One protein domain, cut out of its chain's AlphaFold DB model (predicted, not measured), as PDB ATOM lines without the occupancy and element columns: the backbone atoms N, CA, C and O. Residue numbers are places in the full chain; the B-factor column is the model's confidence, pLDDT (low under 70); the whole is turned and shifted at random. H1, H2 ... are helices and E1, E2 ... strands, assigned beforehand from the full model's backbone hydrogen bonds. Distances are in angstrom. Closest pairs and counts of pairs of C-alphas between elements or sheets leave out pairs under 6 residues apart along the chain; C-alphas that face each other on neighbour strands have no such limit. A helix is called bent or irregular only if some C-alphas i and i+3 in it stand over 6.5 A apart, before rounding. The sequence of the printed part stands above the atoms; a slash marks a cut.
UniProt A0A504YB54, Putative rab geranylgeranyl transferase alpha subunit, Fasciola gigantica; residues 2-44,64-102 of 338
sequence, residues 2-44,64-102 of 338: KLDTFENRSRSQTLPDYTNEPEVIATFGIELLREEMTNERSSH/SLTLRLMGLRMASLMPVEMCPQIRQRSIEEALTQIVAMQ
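What this domain is: This is residues 2 to 44 and 64 to 102 of the 338 residues of the protein "Putative rab geranylgeranyl transferase alpha subunit" of Fasciola gigantica (UniProt A0A504YB54). One long helix, H1, makes a straight rod, with two stretches of loop, residues 8 to 14 and residues 70 to 74, running along one side of it at a distance; a short second helix, H2, sits far off past the end where H1 begins, and its residues 91 to 96 stick out. Off to the side of H1, about level with its middle and apart from it, the small strand E1 lies beside residues 2 to 3 in a short antiparallel pairing. The printed part has 82 residues, with two named helices and one named strand in the order H1, E1, H2; under half of the residues are in named elements, and those are mostly helix. The whole is only just loose, close to extended, with a radius of gyration of the C-alphas of 17.6 A, and it is only just elongated, spanning 54 by 32 by 18 A.

Where its parts are: H1 is residues 22 to 43, 31.6 A from first to last C-alpha; C-alpha 22 is at (6.544, 25.162, 87.293) and C-alpha 43 at (-0.515, 1.405, 67.615). E1 is residues 67 to 69, Leu 67 to Leu 69. H2 is residues 91 to 100, 14.2 A long, and ends with C-alpha 100 at (6.189, 44.953, 98.713). Residues 2 to 21 and residues 70 to 90 hold no named element.

How they stand to each other: H1 and H2 are apart, with no C-alpha of the one within 8 A of the other. H1 and E1 are apart by the same test, and E1 and H2 are apart too. E1 pairs with no named strand, but residues 2 to 3 pair antiparallel with its residues 67 to 69. Residues 91 to 96, which belong to H2, stand free. In H2 every pair of O i and N i+4 is within hydrogen-bond range; in H1 17 of 18 are. Neither helix is bent.

The domain as a whole: The two C-alphas farthest apart are those of His 44 and Ala 100, at 56.0 A, and the first and last printed C-alphas, of Lys 2 and Gln 102, are 41.0 A apart. Residues 45 to 63 are cut out and not printed, with 12.5 A from C-alpha 44 to C-alpha 64 across the cut. The link from H1 to E1 runs across this cut. The link from E1 to H2 is long, with 21 residues. The mean pLDDT of the printed part is 86.9; residue 44 and residues 84 to 92, of which 91 to 92 belong to H2, are under 70.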
ATOM      1  N   LYS A   2      -7.898  14.972  75.561       97.75
ATOM      2  CA  LYS A   2      -9.030  14.557  74.730       97.75
ATOM      3  C   LYS A   2      -8.676  14.757  73.263       97.75
ATOM      4  O   LYS A   2      -8.348  15.873  72.859       97.75
ATOM      5  N   LEU A   3      -8.759  13.683  72.493       96.00
ATOM      6  CA  LEU A   3      -8.508  13.673  71.054       96.00
ATOM      7  C   LEU A   3      -9.688  14.290  70.284       96.00
ATOM      8  O   LEU A   3     -10.798  14.433  70.815       96.00
ATOM      9  N   ASP A   4      -9.484  14.615  69.007       95.25
ATOM     10  CA  ASP A   4     -10.573  15.077  68.130       95.25
ATOM     11  C   ASP A   4     -11.667  14.026  67.932       95.25
ATOM     12  O   ASP A   4     -12.846  14.374  67.801       95.25
ATOM     13  N   THR A   5     -11.293  12.749  68.030       95.19
ATOM     14  CA  THR A   5     -12.192  11.586  68.062       95.19
ATOM     15  C   THR A   5     -13.051  11.516  69.329       95.19
ATOM     16  O   THR A   5     -13.838  10.588  69.472       95.19
ATOM     17  N   PHE A   6     -12.918  12.484  70.246       95.19
ATOM     18  CA  PHE A   6     -13.535  12.520  71.577       95.19
ATOM     19  C   PHE A   6     -13.045  11.433  72.543       95.19
ATOM     20  O   PHE A   6     -13.509  11.394  73.683       95.19
ATOM     21  N   GLU A   7     -12.074  10.614  72.136       96.25
ATOM     22  CA  GLU A   7     -11.405   9.659  73.012       96.25
ATOM     23  C   GLU A   7     -10.635  10.405  74.114       96.25
ATOM     24  O   GLU A   7      -9.856  11.327  73.845       96.25
ATOM     25  N   ASN A   8     -10.874  10.017  75.369       97.44
ATOM     26  CA  ASN A   8     -10.191  10.569  76.534       97.44
ATOM     27  C   ASN A   8      -9.042   9.652  76.949       97.44
ATOM     28  O   ASN A   8      -9.251   8.472  77.219       97.44
ATOM     29  N   ARG A   9      -7.845  10.223  77.077       96.88
ATOM     30  CA  ARG A   9      -6.651   9.530  77.565       96.88
ATOM     31  C   ARG A   9      -6.078  10.230  78.782       96.88
ATOM     32  O   ARG A   9      -5.947  11.455  78.790       96.88
ATOM     33  N   SER A  10      -5.717   9.456  79.798       97.31
ATOM     34  CA  SER A  10      -5.067   9.949  81.011       97.31
ATOM     35  C   SER A  10      -3.728   9.247  81.211       97.31
ATOM     36  O   SER A  10      -3.606   8.048  80.949       97.31
ATOM     37  N   ARG A  11      -2.732  10.010  81.657       97.19
ATOM     38  CA  ARG A  11      -1.403   9.540  82.047       97.19
ATOM     39  C   ARG A  11      -1.047  10.210  83.363       97.19
ATOM     40  O   ARG A  11      -1.413  11.363  83.582       97.19
ATOM     41  N   SER A  12      -0.365   9.476  84.222       96.19
ATOM     42  CA  SER A  12       0.051   9.935  85.542       96.19
ATOM     43  C   SER A  12       1.417   9.358  85.862       96.19
ATOM     44  O   SER A  12       1.657   8.182  85.597       96.19
ATOM     45  N   GLN A  13       2.272  10.174  86.463       95.75
ATOM     46  CA  GLN A  13       3.590   9.782  86.937       95.75
ATOM     47  C   GLN A  13       3.815  10.423  88.301       95.75
ATOM     48  O   GLN A  13       3.543  11.610  88.481       95.75
ATOM     49  N   THR A  14       4.276   9.624  89.260       94.69
ATOM     50  CA  THR A  14       4.654  10.115  90.587       94.69
ATOM     51  C   THR A  14       6.026  10.768  90.496       94.69
ATOM     52  O   THR A  14       6.949  10.190  89.919       94.69
ATOM     53  N   LEU A  15       6.151  11.973  91.046       90.62
ATOM     54  CA  LEU A  15       7.425  12.680  91.128       90.62
ATOM     55  C   LEU A  15       8.241  12.156  92.318       90.62
ATOM     56  O   LEU A  15       7.642  11.774  93.325       90.62
ATOM     57  N   PRO A  16       9.583  12.123  92.216       85.69
ATOM     58  CA  PRO A  16      10.438  11.654  93.306       85.69
ATOM     59  C   PRO A  16      10.359  12.557  94.545       85.69
ATOM     60  O   PRO A  16      10.403  12.045  95.657       85.69
ATOM     61  N   ASP A  17      10.166  13.865  94.344       87.31
ATOM     62  CA  ASP A  17      10.043  14.865  95.405       87.31
ATOM     63  C   ASP A  17       8.773  15.708  95.225       87.31
ATOM     64  O   ASP A  17       8.318  15.959  94.101       87.31
ATOM     65  N   TYR A  18       8.220  16.195  96.340       87.88
ATOM     66  CA  TYR A  18       7.147  17.187  96.312       87.88
ATOM     67  C   TYR A  18       7.680  18.501  95.745       87.88
ATOM     68  O   TYR A  18       8.630  19.083  96.264       87.88
ATOM     69  N   THR A  19       7.047  18.990  94.682       87.88
ATOM     70  CA  THR A  19       7.475  20.209  93.997       87.88
ATOM     71  C   THR A  19       6.286  21.081  93.626       87.88
ATOM     72  O   THR A  19       5.213  20.588  93.276       87.88
ATOM     73  N   ASN A  20       6.506  22.391  93.699       87.81
ATOM     74  CA  ASN A  20       5.628  23.416  93.141       87.81
ATOM     75  C   ASN A  20       6.351  24.229  92.048       87.81
ATOM     76  O   ASN A  20       5.844  25.246  91.587       87.81
ATOM     77  N   GLU A  21       7.554  23.806  91.649       90.75
ATOM     78  CA  GLU A  21       8.339  24.515  90.642       90.75
ATOM     79  C   GLU A  21       7.723  24.267  89.255       90.75
ATOM     80  O   GLU A  21       7.659  23.110  88.805       90.75
ATOM     81  N   PRO A  22       7.255  25.318  88.555       92.88
ATOM     82  CA  PRO A  22       6.544  25.162  87.293       92.88
ATOM     83  C   PRO A  22       7.423  24.531  86.208       92.88
ATOM     84  O   PRO A  22       6.912  23.792  85.368       92.88
ATOM     85  N   GLU A  23       8.739  24.745  86.238       95.12
ATOM     86  CA  GLU A  23       9.697  24.158  85.300       95.12
ATOM     87  C   GLU A  23       9.789  22.639  85.459       95.12
ATOM     88  O   GLU A  23       9.854  21.907  84.465       95.12
ATOM     89  N   VAL A  24       9.757  22.149  86.701       94.25
ATOM     90  CA  VAL A  24       9.786  20.711  86.988       94.25
ATOM     91  C   VAL A  24       8.481  20.084  86.508       94.25
ATOM     92  O   VAL A  24       8.509  19.139  85.720       94.25
ATOM     93  N   ILE A  25       7.336  20.665  86.881       94.94
ATOM     94  CA  ILE A  25       6.010  20.186  86.458       94.94
ATOM     95  C   ILE A  25       5.894  20.173  84.925       94.94
ATOM     96  O   ILE A  25       5.420  19.193  84.343       94.94
ATOM     97  N   ALA A  26       6.362  21.227  84.254       96.19
ATOM     98  CA  ALA A  26       6.356  21.318  82.797       96.19
ATOM     99  C   ALA A  26       7.238  20.245  82.148       96.19
ATOM    100  O   ALA A  26       6.822  19.637  81.162       96.19
ATOM    101  N   THR A  27       8.423  19.979  82.703       96.50
ATOM    102  CA  THR A  27       9.345  18.956  82.186       96.50
ATOM    103  C   THR A  27       8.686  17.578  82.181       96.50
ATOM    104  O   THR A  27       8.616  16.939  81.131       96.50
ATOM    105  N   PHE A  28       8.098  17.166  83.306       96.56
ATOM    106  CA  PHE A  28       7.378  15.893  83.401       96.56
ATOM    107  C   PHE A  28       6.119  15.858  82.524       96.56
ATOM    108  O   PHE A  28       5.846  14.862  81.853       96.56
ATOM    109  N   GLY A  29       5.370  16.963  82.452       96.88
ATOM    110  CA  GLY A  29       4.222  17.078  81.549       96.88
ATOM    111  C   GLY A  29       4.602  16.885  80.074       96.88
ATOM    112  O   GLY A  29       3.876  16.230  79.322       96.88
ATOM    113  N   ILE A  30       5.762  17.407  79.660       97.25
ATOM    114  CA  ILE A  30       6.306  17.227  78.309       97.25
ATOM    115  C   ILE A  30       6.725  15.774  78.073       97.25
ATOM    116  O   ILE A  30       6.470  15.251  76.989       97.25
ATOM    117  N   GLU A  31       7.353  15.114  79.045       97.12
ATOM    118  CA  GLU A  31       7.751  13.707  78.921       97.12
ATOM    119  C   GLU A  31       6.544  12.785  78.734       97.12
ATOM    120  O   GLU A  31       6.515  12.019  77.769       97.12
ATOM    121  N   LEU A  32       5.497  12.951  79.548       97.19
ATOM    122  CA  LEU A  32       4.240  12.211  79.392       97.19
ATOM    123  C   LEU A  32       3.594  12.439  78.019       97.19
ATOM    124  O   LEU A  32       3.073  11.511  77.396       97.19
ATOM    125  N   LEU A  33       3.630  13.676  77.513       96.62
ATOM    126  CA  LEU A  33       3.108  13.984  76.183       96.62
ATOM    127  C   LEU A  33       3.962  13.354  75.072       96.62
ATOM    128  O   LEU A  33       3.415  12.883  74.072       96.62
ATOM    129  N   ARG A  34       5.293  13.327  75.223       95.62
ATOM    130  CA  ARG A  34       6.204  12.667  74.275       95.62
ATOM    131  C   ARG A  34       5.956  11.170  74.208       95.62
ATOM    132  O   ARG A  34       5.875  10.644  73.100       95.62
ATOM    133  N   GLU A  35       5.793  10.517  75.354       95.25
ATOM    134  CA  GLU A  35       5.462   9.095  75.420       95.25
ATOM    135  C   GLU A  35       4.154   8.806  74.668       95.25
ATOM    136  O   GLU A  35       4.082   7.898  73.835       95.25
ATOM    137  N   GLU A  36       3.140   9.651  74.856       94.75
ATOM    138  CA  GLU A  36       1.869   9.498  74.155       94.75
ATOM    139  C   GLU A  36       2.002   9.701  72.636       94.75
ATOM    140  O   GLU A  36       1.434   8.939  71.851       94.75
ATOM    141  N   MET A  37       2.810  10.675  72.199       93.06
ATOM    142  CA  MET A  37       3.130  10.864  70.779       93.06
ATOM    143  C   MET A  37       3.859   9.656  70.181       93.06
ATOM    144  O   MET A  37       3.687   9.370  68.994       93.06
ATOM    145  N   THR A  38       4.680   8.948  70.962       92.06
ATOM    146  CA  THR A  38       5.339   7.717  70.509       92.06
ATOM    147  C   THR A  38       4.401   6.512  70.498       92.06
ATOM    148  O   THR A  38       4.465   5.721  69.557       92.06
ATOM    149  N   ASN A  39       3.473   6.409  71.452       91.62
ATOM    150  CA  ASN A  39       2.490   5.323  71.519       91.62
ATOM    151  C   ASN A  39       1.496   5.353  70.348       91.62
ATOM    152  O   ASN A  39       1.143   4.311  69.796       91.62
ATOM    153  N   GLU A  40       1.108   6.539  69.873       87.69
ATOM    154  CA  GLU A  40       0.305   6.649  68.644       87.69
ATOM    155  C   GLU A  40       1.014   6.091  67.406       87.69
ATOM    156  O   GLU A  40       0.367   5.601  66.477       87.69
ATOM    157  N   ARG A  41       2.350   6.163  67.371       84.06
ATOM    158  CA  ARG A  41       3.133   5.650  66.241       84.06
ATOM    159  C   ARG A  41       3.161   4.126  66.235       84.06
ATOM    160  O   ARG A  41       3.105   3.533  65.159       84.06
ATOM    161  N   SER A  42       3.233   3.496  67.407       82.88
ATOM    162  CA  SER A  42       3.288   2.035  67.517       82.88
ATOM    163  C   SER A  42       1.925   1.382  67.282       82.88
ATOM    164  O   SER A  42       1.862   0.344  66.626       82.88
ATOM    165  N   SER A  43       0.823   2.009  67.709       74.94
ATOM    166  CA  SER A  43      -0.515   1.405  67.615       74.94
ATOM    167  C   SER A  43      -1.026   1.181  66.182       74.94
ATOM    168  O   SER A  43      -1.935   0.376  65.983       74.94
ATOM    169  N   HIS A  44      -0.477   1.871  65.176       65.88
ATOM    170  CA  HIS A  44      -0.897   1.726  63.775       65.88
ATOM    171  C   HIS A  44      -0.011   0.799  62.936       65.88
ATOM    172  O   HIS A  44      -0.368   0.487  61.796       65.88
ATOM    173  N   SER A  64       0.372  13.225  63.612       89.69
ATOM    174  CA  SER A  64       0.330  14.137  64.752       89.69
ATOM    175  C   SER A  64      -0.857  13.798  65.652       89.69
ATOM    176  O   SER A  64      -1.918  13.395  65.173       89.69
ATOM    177  N   LEU A  65      -0.687  13.978  66.963       92.75
ATOM    178  CA  LEU A  65      -1.808  13.984  67.899       92.75
ATOM    179  C   LEU A  65      -2.677  15.207  67.605       92.75
ATOM    180  O   LEU A  65      -2.196  16.336  67.704       92.75
ATOM    181  N   THR A  66      -3.943  14.995  67.260       95.12
ATOM    182  CA  THR A  66      -4.905  16.088  67.116       95.12
ATOM    183  C   THR A  66      -5.789  16.136  68.363       95.12
ATOM    184  O   THR A  66      -6.516  15.192  68.691       95.12
ATOM    185  N   LEU A  67      -5.622  17.207  69.141       96.94
ATOM    186  CA  LEU A  67      -6.191  17.350  70.477       96.94
ATOM    187  C   LEU A  67      -7.257  18.441  70.480       96.94
ATOM    188  O   LEU A  67      -7.012  19.555  70.024       96.94
ATOM    189  N   ARG A  68      -8.395  18.144  71.108       96.75
ATOM    190  CA  ARG A  68      -9.436  19.132  71.414       96.75
ATOM    191  C   ARG A  68      -9.233  19.765  72.787       96.75
ATOM    192  O   ARG A  68      -9.585  20.919  72.995       96.75
ATOM    193  N   LEU A  69      -8.713  18.990  73.739       97.75
ATOM    194  CA  LEU A  69      -8.470  19.453  75.103       97.75
ATOM    195  C   LEU A  69      -7.201  18.819  75.667       97.75
ATOM    196  O   LEU A  69      -6.995  17.605  75.582       97.75
ATOM    197  N   MET A  70      -6.390  19.632  76.331       97.44
ATOM    198  CA  MET A  70      -5.260  19.179  77.129       97.44
ATOM    199  C   MET A  70      -5.337  19.842  78.500       97.44
ATOM    200  O   MET A  70      -5.694  21.009  78.608       97.44
ATOM    201  N   GLY A  71      -5.038  19.075  79.542       97.31
ATOM    202  CA  GLY A  71      -5.043  19.551  80.916       97.31
ATOM    203  C   GLY A  71      -4.036  18.755  81.725       97.31
ATOM    204  O   GLY A  71      -3.816  17.573  81.443       97.31
ATOM    205  N   LEU A  72      -3.432  19.424  82.698       97.12
ATOM    206  CA  LEU A  72      -2.500  18.853  83.657       97.12
ATOM    207  C   LEU A  72      -3.130  18.977  85.045       97.12
ATOM    208  O   LEU A  72      -3.724  20.004  85.366       97.12
ATOM    209  N   ARG A  73      -3.047  17.911  85.842       95.75
ATOM    210  CA  ARG A  73      -3.605  17.862  87.195       95.75
ATOM    211  C   ARG A  73      -2.524  17.405  88.160       95.75
ATOM    212  O   ARG A  73      -1.938  16.348  87.950       95.75
ATOM    213  N   MET A  74      -2.333  18.168  89.230       94.25
ATOM    214  CA  MET A  74      -1.525  17.761  90.376       94.25
ATOM    215  C   MET A  74      -2.388  16.949  91.349       94.25
ATOM    216  O   MET A  74      -3.572  17.240  91.542       94.25
ATOM    217  N   ALA A  75      -1.806  15.907  91.928       94.38
ATOM    218  CA  ALA A  75      -2.434  15.035  92.916       94.38
ATOM    219  C   ALA A  75      -1.410  14.687  94.003       94.38
ATOM    220  O   ALA A  75      -0.245  15.057  93.881       94.38
ATOM    221  N   SER A  76      -1.851  13.984  95.050       93.38
ATOM    222  CA  SER A  76      -0.999  13.609  96.189       93.38
ATOM    223  C   SER A  76      -0.327  14.825  96.827       93.38
ATOM    224  O   SER A  76       0.889  14.890  96.958       93.38
ATOM    225  N   LEU A  77      -1.135  15.827  97.173       90.06
ATOM    226  CA  LEU A  77      -0.653  17.013  97.871       90.06
ATOM    227  C   LEU A  77      -0.338  16.644  99.321       90.06
ATOM    228  O   LEU A  77      -1.135  15.967  99.973       90.06
ATOM    229  N   MET A  78       0.805  17.104  99.815       85.44
ATOM    230  CA  MET A  78       1.188  16.958 101.213       85.44
ATOM    231  C   MET A  78       1.021  18.304 101.929       85.44
ATOM    232  O   MET A  78       1.383  19.328 101.341       85.44
ATOM    233  N   PRO A  79       0.475  18.326 103.161       83.38
ATOM    234  CA  PRO A  79       0.420  19.540 103.966       83.38
ATOM    235  C   PRO A  79       1.813  20.146 104.148       83.38
ATOM    236  O   PRO A  79       2.804  19.416 104.250       83.38
ATOM    237  N   VAL A  80       1.887  21.476 104.186       76.31
ATOM    238  CA  VAL A  80       3.160  22.216 104.251       76.31
ATOM    239  C   VAL A  80       3.948  21.840 105.509       76.31
ATOM    240  O   VAL A  80       5.171  21.740 105.468       76.31
ATOM    241  N   GLU A  81       3.250  21.537 106.600       81.31
ATOM    242  CA  GLU A  81       3.813  21.164 107.900       81.31
ATOM    243  C   GLU A  81       4.555  19.823 107.852       81.31
ATOM    244  O   GLU A  81       5.444  19.567 108.661       81.31
ATOM    245  N   MET A  82       4.198  18.970 106.890       80.94
ATOM    246  CA  MET A  82       4.771  17.639 106.708       80.94
ATOM    247  C   MET A  82       5.877  17.620 105.646       80.94
ATOM    248  O   MET A  82       6.436  16.561 105.375       80.94
ATOM    249  N   CYS A  83       6.206  18.765 105.034       74.06
ATOM    250  CA  CYS A  83       7.242  18.880 104.009       74.06
ATOM    251  C   CYS A  83       8.630  19.015 104.660       74.06
ATOM    252  O   CYS A  83       8.966  20.088 105.163       74.06
ATOM    253  N   PRO A  84       9.482  17.966 104.640       67.44
ATOM    254  CA  PRO A  84      10.742  17.945 105.395       67.44
ATOM    255  C   PRO A  84      11.795  18.940 104.873       67.44
ATOM    256  O   PRO A  84      12.803  19.183 105.531       67.44
ATOM    257  N   GLN A  85      11.572  19.533 103.699       61.34
ATOM    258  CA  GLN A  85      12.431  20.536 103.076       61.34
ATOM    259  C   GLN A  85      11.587  21.754 102.702       61.34
ATOM    260  O   GLN A  85      11.159  21.921 101.560       61.34
ATOM    261  N   ILE A  86      11.344  22.627 103.681       52.53
ATOM    262  CA  ILE A  86      10.708  23.930 103.470       52.53
ATOM    263  C   ILE A  86      11.667  24.806 102.643       52.53
ATOM    264  O   ILE A  86      12.473  25.574 103.159       52.53
ATOM    265  N   ARG A  87      11.606  24.654 101.318       53.06
ATOM    266  CA  ARG A  87      11.956  25.699 100.339       53.06
ATOM    267  C   ARG A  87      10.715  26.400  99.794       53.06
ATOM    268  O   ARG A  87      10.827  27.280  98.946       53.06
ATOM    269  N   GLN A  88       9.536  26.009 100.266       59.88
ATOM    270  CA  GLN A  88       8.295  26.667  99.916       59.88
ATOM    271  C   GLN A  88       8.229  27.972 100.703       59.88
ATOM    272  O   GLN A  88       7.975  27.963 101.904       59.88
ATOM    273  N   ARG A  89       8.468  29.097 100.022       62.38
ATOM    274  CA  ARG A  89       7.925  30.370 100.500       62.38
ATOM    275  C   ARG A  89       6.421  30.171 100.554       62.38
ATOM    276  O   ARG A  89       5.848  29.702  99.565       62.38
ATOM    277  N   SER A  90       5.798  30.417 101.700       69.12
ATOM    278  CA  SER A  90       4.352  30.226 101.804       69.12
ATOM    279  C   SER A  90       3.659  31.090 100.742       69.12
ATOM    280  O   SER A  90       4.197  32.108 100.294       69.12
ATOM    281  N   ILE A  91       2.462  30.698 100.304       68.12
ATOM    282  CA  ILE A  91       1.671  31.527  99.377       68.12
ATOM    283  C   ILE A  91       1.482  32.938  99.961       68.12
ATOM    284  O   ILE A  91       1.535  33.925  99.232       68.12
ATOM    285  N   GLU A  92       1.348  33.042 101.282       69.62
ATOM    286  CA  GLU A  92       1.286  34.309 102.015       69.62
ATOM    287  C   GLU A  92       2.573  35.128 101.852       69.62
ATOM    288  O   GLU A  92       2.521  36.332 101.603       69.62
ATOM    289  N   GLU A  93       3.739  34.483 101.917       74.06
ATOM    290  CA  GLU A  93       5.034  35.129 101.709       74.06
ATOM    291  C   GLU A  93       5.194  35.605 100.256       74.06
ATOM    292  O   GLU A  93       5.647  36.726 100.019       74.06
ATOM    293  N   ALA A  94       4.740  34.814  99.277       73.94
ATOM    294  CA  ALA A  94       4.723  35.206  97.868       73.94
ATOM    295  C   ALA A  94       3.807  36.419  97.613       73.94
ATOM    296  O   ALA A  94       4.197  37.355  96.911       73.94
ATOM    297  N   LEU A  95       2.619  36.448  98.225       79.75
ATOM    298  CA  LEU A  95       1.693  37.583  98.142       79.75
ATOM    299  C   LEU A  95       2.257  38.830  98.833       79.75
ATOM    300  O   LEU A  95       2.180  39.928  98.280       79.75
ATOM    301  N   THR A  96       2.901  38.666  99.989       80.06
ATOM    302  CA  THR A  96       3.577  39.763 100.699       80.06
ATOM    303  C   THR A  96       4.688  40.366  99.839       80.06
ATOM    304  O   THR A  96       4.853  41.584  99.782       80.06
ATOM    305  N   GLN A  97       5.417  39.529  99.098       79.94
ATOM    306  CA  GLN A  97       6.470  39.965  98.186       79.94
ATOM    307  C   GLN A  97       5.913  40.775  97.002       79.94
ATOM    308  O   GLN A  97       6.509  41.780  96.619       79.94
ATOM    309  N   ILE A  98       4.742  40.405  96.470       80.06
ATOM    310  CA  ILE A  98       4.046  41.162  95.414       80.06
ATOM    311  C   ILE A  98       3.593  42.534  95.925       80.06
ATOM    312  O   ILE A  98       3.788  43.538  95.238       80.06
ATOM    313  N   VAL A  99       3.032  42.597  97.136       82.31
ATOM    314  CA  VAL A  99       2.624  43.866  97.760       82.31
ATOM    315  C   VAL A  99       3.839  44.767  97.998       82.31
ATOM    316  O   VAL A  99       3.797  45.952  97.674       82.31
ATOM    317  N   ALA A 100       4.954  44.208  98.476       79.19
ATOM    318  CA  ALA A 100       6.189  44.953  98.713       79.19
ATOM    319  C   ALA A 100       6.861  45.474  97.426       79.19
ATOM    320  O   ALA A 100       7.615  46.445  97.474       79.19
ATOM    321  N   MET A 101       6.604  44.850  96.272       76.56
ATOM    322  CA  MET A 101       7.143  45.283  94.979       76.56
ATOM    323  C   MET A 101       6.315  46.375  94.293       76.56
ATOM    324  O   MET A 101       6.736  46.866  93.243       76.56
ATOM    325  N   GLN A 102       5.175  46.790  94.855       71.56
ATOM    326  CA  GLN A 102       4.425  47.920  94.313       71.56
ATOM    327  C   GLN A 102       5.215  49.224  94.530       71.56
ATOM    328  O   GLN A 102       5.464  49.613  95.674       71.56
TER     329      GLN A 102